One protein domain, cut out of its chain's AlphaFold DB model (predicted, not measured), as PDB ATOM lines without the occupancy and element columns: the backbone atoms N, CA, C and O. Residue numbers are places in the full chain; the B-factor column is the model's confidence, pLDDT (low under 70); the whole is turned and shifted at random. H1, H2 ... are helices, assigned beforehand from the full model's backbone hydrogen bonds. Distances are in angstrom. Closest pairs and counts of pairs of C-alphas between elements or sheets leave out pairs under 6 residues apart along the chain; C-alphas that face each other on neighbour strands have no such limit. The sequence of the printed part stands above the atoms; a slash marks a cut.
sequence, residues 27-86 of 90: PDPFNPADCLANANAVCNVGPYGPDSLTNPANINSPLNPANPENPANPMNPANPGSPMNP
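AT A GLANCE: This is residues 27 to 86 of the 90 residues of an uncharacterized protein of Mycolicibacter arupensis (UniProt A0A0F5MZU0). With little regular structure, the domain is a rod: two short helices, H1 and then H2, make a small head at one end, and residues 46 to 86 wind away from it as a long tail with no named element. The printed part has 60 residues, of which 11 are in named elements, and the class is all helix with no named strand. It is loose, with a radius of gyration of the C-alphas of 14.3 A and spans of 44 by 18 by 15 A.

IN THESE COORDINATES: H1 is residues 32 to 37, 9.0 A long, from C-alpha 32 at (111.175, 122.995, 98.645). H2 is residues 41 to 45, ending at C-alpha 45 (116.013, 134.576, 98.768). C-alpha 86 is at (94.497, 122.350, 129.748).

HOW THE PARTS SIT: H1 and H2 are close but not clearly touching; their closest C-alphas, of Cys 35 and Cys 43, are 5.7 A apart. Within hydrogen-bond range are 1 of 2 O i to N i+4 pairs in H1, and in H2 0 of 1, beside 2 of 2 O i to N i+3 pairs.

THE WHOLE: The C-alphas farthest apart, of Pro 27 and Pro 86, are 45.1 A apart. The printed part has no cut, and the link from H1 to H2 is tight. Mean pLDDT of the printed part is 86.3; residues 36 to 40 are under 70.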
ATOM      1  N   PRO A  27     109.052 124.995  86.716       71.25
ATOM      2  CA  PRO A  27     107.908 125.894  86.818       71.25
ATOM      3  C   PRO A  27     107.716 126.498  88.217       71.25
ATOM      4  O   PRO A  27     106.979 127.479  88.342       71.25
ATOM      5  N   ASP A  28     108.354 125.937  89.250       76.50
ATOM      6  CA  ASP A  28     108.362 126.479  90.608       76.50
ATOM      7  C   ASP A  28     109.807 126.577  91.123       76.50
ATOM      8  O   ASP A  28     110.272 125.688  91.839       76.50
ATOM      9  N   PRO A  29     110.505 127.691  90.838       72.56
ATOM     10  CA  PRO A  29     111.900 127.881  91.239       72.56
ATOM     11  C   PRO A  29     112.105 127.946  92.766       72.56
ATOM     12  O   PRO A  29     113.236 128.115  93.230       72.56
ATOM     13  N   PHE A  30     111.027 127.859  93.555       78.44
ATOM     14  CA  PHE A  30     111.049 127.791  95.013       78.44
ATOM     15  C   PHE A  30     110.460 126.492  95.563       78.44
ATOM     16  O   PHE A  30     110.193 126.423  96.768       78.44
ATOM     17  N   ASN A  31     110.266 125.466  94.732       78.06
ATOM     18  CA  ASN A  31     109.834 124.162  95.200       78.06
ATOM     19  C   ASN A  31     110.802 123.666  96.300       78.06
ATOM     20  O   ASN A  31     111.998 123.481  96.042       78.06
ATOM     21  N   PRO A  32     110.323 123.423  97.537       74.06
ATOM     22  CA  PRO A  32     111.175 122.995  98.645       74.06
ATOM     23  C   PRO A  32     111.986 121.736  98.344       74.06
ATOM     24  O   PRO A  32     113.111 121.601  98.829       74.06
ATOM     25  N   ALA A  33     111.418 120.811  97.563       76.00
ATOM     26  CA  ALA A  33     112.085 119.568  97.195       76.00
ATOM     27  C   ALA A  33     113.339 119.830  96.345       76.00
ATOM     28  O   ALA A  33     114.364 119.179  96.552       76.00
ATOM     29  N   ASP A  34     113.280 120.831  95.467       72.19
ATOM     30  CA  ASP A  34     114.386 121.214  94.587       72.19
ATOM     31  C   ASP A  34     115.436 122.046  95.348       72.19
ATOM     32  O   ASP A  34     116.642 121.890  95.136       72.19
ATOM     33  N   CYS A  35     115.002 122.838  96.336       72.81
ATOM     34  CA  CYS A  35     115.876 123.629  97.212       72.81
ATOM     35  C   CYS A  35     116.652 122.812  98.262       72.81
ATOM     36  O   CYS A  35     117.694 123.256  98.741       72.81
ATOM     37  N   LEU A  36     116.174 121.621  98.638       67.38
ATOM     38  CA  LEU A  36     116.894 120.717  99.548       67.38
ATOM     39  C   LEU A  36     118.110 120.061  98.880       67.38
ATOM     40  O   LEU A  36     119.098 119.760  99.551       67.38
ATOM     41  N   ALA A  37     118.033 119.825  97.568       58.84
ATOM     42  CA  ALA A  37     119.074 119.146  96.799       58.84
ATOM     43  C   ALA A  37     120.044 120.119  96.108       58.84
ATOM     44  O   ALA A  37     121.200 119.769  95.864       58.84
ATOM     45  N   ASN A  38     119.591 121.336  95.795       53.81
ATOM     46  CA  ASN A  38     120.366 122.345  95.091       53.81
ATOM     47  C   ASN A  38     120.500 123.585  95.978       53.81
ATOM     48  O   ASN A  38     119.512 124.250  96.275       53.81
ATOM     49  N   ALA A  39     121.732 123.929  96.367       58.34
ATOM     50  CA  ALA A  39     122.069 125.204  97.006       58.34
ATOM     51  C   ALA A  39     121.933 126.382  96.013       58.34
ATOM     52  O   ALA A  39     122.843 127.199  95.857       58.34
ATOM     53  N   ASN A  40     120.811 126.442  95.295       69.69
ATOM     54  CA  ASN A  40     120.493 127.469  94.330       69.69
ATOM     55  C   ASN A  40     120.367 128.794  95.085       69.69
ATOM     56  O   ASN A  40     119.626 128.905  96.063       69.69
ATOM     57  N   ALA A  41     121.074 129.820  94.616       72.75
ATOM     58  CA  ALA A  41     121.001 131.154  95.199       72.75
ATOM     59  C   ALA A  41     119.567 131.718  95.188       72.75
ATOM     60  O   ALA A  41     119.218 132.500  96.071       72.75
ATOM     61  N   VAL A  42     118.726 131.287  94.240       77.44
ATOM     62  CA  VAL A  42     117.302 131.644  94.189       77.44
ATOM     63  C   VAL A  42     116.562 131.108  95.419       77.44
ATOM     64  O   VAL A  42     115.828 131.860  96.054       77.44
ATOM     65  N   CYS A  43     116.837 129.876  95.853       77.62
ATOM     66  CA  CYS A  43     116.236 129.308  97.060       77.62
ATOM     67  C   CYS A  43     116.590 130.102  98.326       77.62
ATOM     68  O   CYS A  43     115.755 130.212  99.220       77.62
ATOM     69  N   ASN A  44     117.778 130.717  98.394       80.38
ATOM     70  CA  ASN A  44     118.194 131.495  99.567       80.38
ATOM     71  C   ASN A  44     117.362 132.764  99.786       80.38
ATOM     72  O   ASN A  44     117.177 133.179 100.926       80.38
ATOM     73  N   VAL A  45     116.861 133.371  98.708       84.50
ATOM     74  CA  VAL A  45     116.013 134.576  98.768       84.50
ATOM     75  C   VAL A  45     114.518 134.251  98.676       84.50
ATOM     76  O   VAL A  45     113.684 135.155  98.698       84.50
ATOM     77  N   GLY A  46     114.180 132.966  98.560       82.94
ATOM     78  CA  GLY A  46     112.818 132.467  98.437       82.94
ATOM     79  C   GLY A  46     112.110 132.235  99.775       82.94
ATOM     80  O   GLY A  46     112.714 132.326 100.845       82.94
ATOM     81  N   PRO A  47     110.820 131.855  99.741       86.00
ATOM     82  CA  PRO A  47     110.012 131.615 100.939       86.00
ATOM     83  C   PRO A  47     110.548 130.483 101.830       86.00
ATOM     84  O   PRO A  47     110.279 130.486 103.032       86.00
ATOM     85  N   TYR A  48     111.332 129.560 101.272       84.12
ATOM     86  CA  TYR A  48     111.977 128.461 101.999       84.12
ATOM     87  C   TYR A  48     113.478 128.681 102.224       84.12
ATOM     88  O   TYR A  48     114.172 127.773 102.674       84.12
ATOM     89  N   GLY A  49     113.983 129.885 101.937       84.75
ATOM     90  CA  GLY A  49     115.367 130.251 102.209       84.75
ATOM     91  C   GLY A  49     115.701 130.205 103.703       84.75
ATOM     92  O   GLY A  49     114.798 130.261 104.547       84.75
ATOM     93  N   PRO A  50     116.990 130.106 104.066       84.81
ATOM     94  CA  PRO A  50     117.418 129.964 105.457       84.81
ATOM     95  C   PRO A  50     117.009 131.163 106.326       84.81
ATOM     96  O   PRO A  50     116.648 130.973 107.485       84.81
ATOM     97  N   ASP A  51     116.982 132.369 105.754       88.12
ATOM     98  CA  ASP A  51     116.614 133.601 106.463       88.12
ATOM     99  C   ASP A  51     115.111 133.927 106.383       88.12
ATOM    100  O   ASP A  51     114.632 134.859 107.030       88.12
ATOM    101  N   SER A  52     114.332 133.155 105.619       89.50
ATOM    102  CA  SER A  52     112.902 133.408 105.447       89.50
ATOM    103  C   SER A  52     112.107 133.056 106.705       89.50
ATOM    104  O   SER A  52     112.249 131.968 107.261       89.50
ATOM    105  N   LEU A  53     111.205 133.943 107.133       93.88
ATOM    106  CA  LEU A  53     110.295 133.681 108.257       93.88
ATOM    107  C   LEU A  53     109.158 132.718 107.900       93.88
ATOM    108  O   LEU A  53     108.468 132.239 108.795       93.88
ATOM    109  N   THR A  54     108.958 132.399 106.624       91.81
ATOM    110  CA  THR A  54     108.015 131.351 106.207       91.81
ATOM    111  C   THR A  54     108.674 129.978 106.092       91.81
ATOM    112  O   THR A  54     107.979 129.006 105.825       91.81
ATOM    113  N   ASN A  55     109.990 129.876 106.313       89.62
ATOM    114  CA  ASN A  55     110.702 128.605 106.354       89.62
ATOM    115  C   ASN A  55     110.623 127.989 107.764       89.62
ATOM    116  O   ASN A  55     111.249 128.523 108.680       89.62
ATOM    117  N   PRO A  56     109.958 126.837 107.966       91.50
ATOM    118  CA  PRO A  56     109.899 126.184 109.275       91.50
ATOM    119  C   PRO A  56     111.269 125.741 109.819       91.50
ATOM    120  O   PRO A  56     111.399 125.513 111.017       91.50
ATOM    121  N   ALA A  57     112.292 125.607 108.968       89.56
ATOM    122  CA  ALA A  57     113.653 125.294 109.402       89.56
ATOM    123  C   ALA A  57     114.408 126.518 109.958       89.56
ATOM    124  O   ALA A  57     115.378 126.349 110.695       89.56
ATOM    125  N   ASN A  58     113.969 127.743 109.650       91.75
ATOM    126  CA  ASN A  58     114.552 128.953 110.225       91.75
ATOM    127  C   ASN A  58     114.176 129.043 111.709       91.75
ATOM    128  O   ASN A  58     112.998 129.008 112.055       91.75
ATOM    129  N   ILE A  59     115.161 129.182 112.599       94.19
ATOM    130  CA  ILE A  59     114.935 129.247 114.053       94.19
ATOM    131  C   ILE A  59     114.094 130.454 114.488       94.19
ATOM    132  O   ILE A  59     113.389 130.390 115.489       94.19
ATOM    133  N   ASN A  60     114.143 131.534 113.710       94.94
ATOM    134  CA  ASN A  60     113.379 132.749 113.969       94.94
ATOM    135  C   ASN A  60     111.993 132.716 113.311       94.94
ATOM    136  O   ASN A  60     111.199 133.633 113.515       94.94
ATOM    137  N   SER A  61     111.691 131.694 112.501       95.38
ATOM    138  CA  SER A  61     110.375 131.566 111.888       95.38
ATOM    139  C   SER A  61     109.319 131.259 112.952       95.38
ATOM    140  O   SER A  61     109.491 130.319 113.733       95.38
ATOM    141  N   PRO A  62     108.163 131.948 112.936       95.56
ATOM    142  CA  PRO A  62     107.035 131.566 113.776       95.56
ATOM    143  C   PRO A  62     106.517 130.154 113.465       95.56
ATOM    144  O   PRO A  62     105.917 129.527 114.335       95.56
ATOM    145  N   LEU A  63     106.773 129.641 112.256       95.69
ATOM    146  CA  LEU A  63     106.390 128.299 111.816       95.69
ATOM    147  C   LEU A  63     107.367 127.216 112.285       95.69
ATOM    148  O   LEU A  63     107.091 126.031 112.087       95.69
ATOM    149  N   ASN A  64     108.491 127.584 112.904       95.62
ATOM    150  CA  ASN A  64     109.442 126.612 113.418       95.62
ATOM    151  C   ASN A  64     108.792 125.756 114.519       95.62
ATOM    152  O   ASN A  64     108.254 126.317 115.474       95.62
ATOM    153  N   PRO A  65     108.814 124.414 114.442       94.25
ATOM    154  CA  PRO A  65     108.217 123.559 115.473       94.25
ATOM    155  C   PRO A  65     108.862 123.695 116.858       94.25
ATOM    156  O   PRO A  65     108.235 123.353 117.856       94.25
ATOM    157  N   ALA A  66     110.100 124.189 116.935       94.94
ATOM    158  CA  ALA A  66     110.780 124.486 118.190       94.94
ATOM    159  C   ALA A  66     110.373 125.844 118.786       94.94
ATOM    160  O   ALA A  66     110.623 126.071 119.970       94.94
ATOM    161  N   ASN A  67     109.721 126.732 118.023       95.94
ATOM    162  CA  ASN A  67     109.186 127.982 118.559       95.94
ATOM    163  C   ASN A  67     108.077 127.666 119.583       95.94
ATOM    164  O   ASN A  67     107.092 127.028 119.206       95.94
ATOM    165  N   PRO A  68     108.188 128.078 120.859       93.25
ATOM    166  CA  PRO A  68     107.167 127.811 121.877       93.25
ATOM    167  C   PRO A  68     105.784 128.363 121.524       93.25
ATOM    168  O   PRO A  68     104.777 127.791 121.929       93.25
ATOM    169  N   GLU A  69     105.729 129.449 120.750       93.81
ATOM    170  CA  GLU A  69     104.474 130.083 120.332       93.81
ATOM    171  C   GLU A  69     103.805 129.370 119.150       93.81
ATOM    172  O   GLU A  69     102.624 129.592 118.888       93.81
ATOM    173  N   ASN A  70     104.512 128.467 118.464       96.06
ATOM    174  CA  ASN A  70     103.941 127.685 117.374       96.06
ATOM    175  C   ASN A  70     102.960 126.633 117.927       96.06
ATOM    176  O   ASN A  70     103.380 125.791 118.722       96.06
ATOM    177  N   PRO A  71     101.685 126.600 117.499       94.88
ATOM    178  CA  PRO A  71     100.727 125.580 117.936       94.88
ATOM    179  C   PRO A  71     101.105 124.144 117.548       94.88
ATOM    180  O   PRO A  71     100.574 123.203 118.122       94.88
ATOM    181  N   ALA A  72     102.010 123.958 116.583       94.88
ATOM    182  CA  ALA A  72     102.568 122.648 116.251       94.88
ATOM    183  C   ALA A  72     103.707 122.221 117.196       94.88
ATOM    184  O   ALA A  72     104.139 121.069 117.147       94.88
ATOM    185  N   ASN A  73     104.206 123.117 118.056       96.38
ATOM    186  CA  ASN A  73     105.212 122.765 119.048       96.38
ATOM    187  C   ASN A  73     104.613 121.771 120.063       96.38
ATOM    188  O   ASN A  73     103.564 122.050 120.655       96.38
ATOM    189  N   PRO A  74     105.276 120.628 120.326       93.38
ATOM    190  CA  PRO A  74     104.825 119.631 121.299       93.38
ATOM    191  C   PRO A  74     104.564 120.178 122.703       93.38
ATOM    192  O   PRO A  74     103.778 119.600 123.438       93.38
ATOM    193  N   MET A  75     105.208 121.281 123.072       95.19
ATOM    194  CA  MET A  75     105.095 121.908 124.383       95.19
ATOM    195  C   MET A  75     104.147 123.115 124.389       95.19
ATOM    196  O   MET A  75     103.811 123.614 125.456       95.19
ATOM    197  N   ASN A  76     103.644 123.582 123.245       96.31
ATOM    198  CA  ASN A  76     102.691 124.693 123.241       96.31
ATOM    199  C   ASN A  76     101.354 124.258 123.884       96.31
ATOM    200  O   ASN A  76     100.807 123.237 123.472       96.31
ATOM    201  N   PRO A  77     100.782 124.990 124.859       95.44
ATOM    202  CA  PRO A  77      99.497 124.638 125.475       95.44
ATOM    203  C   PRO A  77      98.310 124.569 124.500       95.44
ATOM    204  O   PRO A  77      97.337 123.873 124.771       95.44
ATOM    205  N   ALA A  78      98.376 125.273 123.368       95.19
ATOM    206  CA  ALA A  78      97.368 125.218 122.313       95.19
ATOM    207  C   ALA A  78      97.478 123.954 121.443       95.19
ATOM    208  O   ALA A  78      96.522 123.616 120.745       95.19
ATOM    209  N   ASN A  79      98.608 123.239 121.481       95.75
ATOM    210  CA  ASN A  79      98.743 121.960 120.798       95.75
ATOM    211  C   ASN A  79      97.883 120.901 121.515       95.75
ATOM    212  O   ASN A  79      98.112 120.646 122.700       95.75
ATOM    213  N   PRO A  80      96.931 120.232 120.841       93.69
ATOM    214  CA  PRO A  80      96.121 119.169 121.447       93.69
ATOM    215  C   PRO A  80      96.944 118.011 122.026       93.69
ATOM    216  O   PRO A  80      96.548 117.406 123.017       93.69
ATOM    217  N   GLY A  81      98.106 117.715 121.434       93.38
ATOM    218  CA  GLY A  81      99.014 116.672 121.918       93.38
ATOM    219  C   GLY A  81      99.952 117.114 123.044       93.38
ATOM    220  O   GLY A  81     100.743 116.301 123.516       93.38
ATOM    221  N   SER A  82      99.910 118.386 123.458       95.19
ATOM    222  CA  SER A  82     100.839 118.898 124.464       95.19
ATOM    223  C   SER A  82     100.490 118.415 125.869       95.19
ATOM    224  O   SER A  82      99.321 118.471 126.263       95.19
ATOM    225  N   PRO A  83     101.491 118.036 126.684       93.31
ATOM    226  CA  PRO A  83     101.276 117.752 128.101       93.31
ATOM    227  C   PRO A  83     100.838 118.995 128.892       93.31
ATOM    228  O   PRO A  83     100.299 118.868 129.987       93.31
ATOM    229  N   MET A  84     101.061 120.200 128.357       93.50
ATOM    230  CA  MET A  84     100.615 121.458 128.963       93.50
ATOM    231  C   MET A  84      99.217 121.886 128.513       93.50
ATOM    232  O   MET A  84      98.716 122.896 129.007       93.50
ATOM    233  N   ASN A  85      98.586 121.164 127.581       95.81
ATOM    234  CA  ASN A  85      97.241 121.506 127.144       95.81
ATOM    235  C   ASN A  85      96.256 121.371 128.320       95.81
ATOM    236  O   ASN A  85      96.182 120.289 128.907       95.81
ATOM    237  N   PRO A  86      95.467 122.410 128.652       92.62
ATOM    238  CA  PRO A  86      94.497 122.350 129.748       92.62
ATOM    239  C   PRO A  86      93.466 121.227 129.601       92.62
ATOM    240  O   PRO A  86      92.975 120.710 130.596       92.62
TER     241      PRO A  86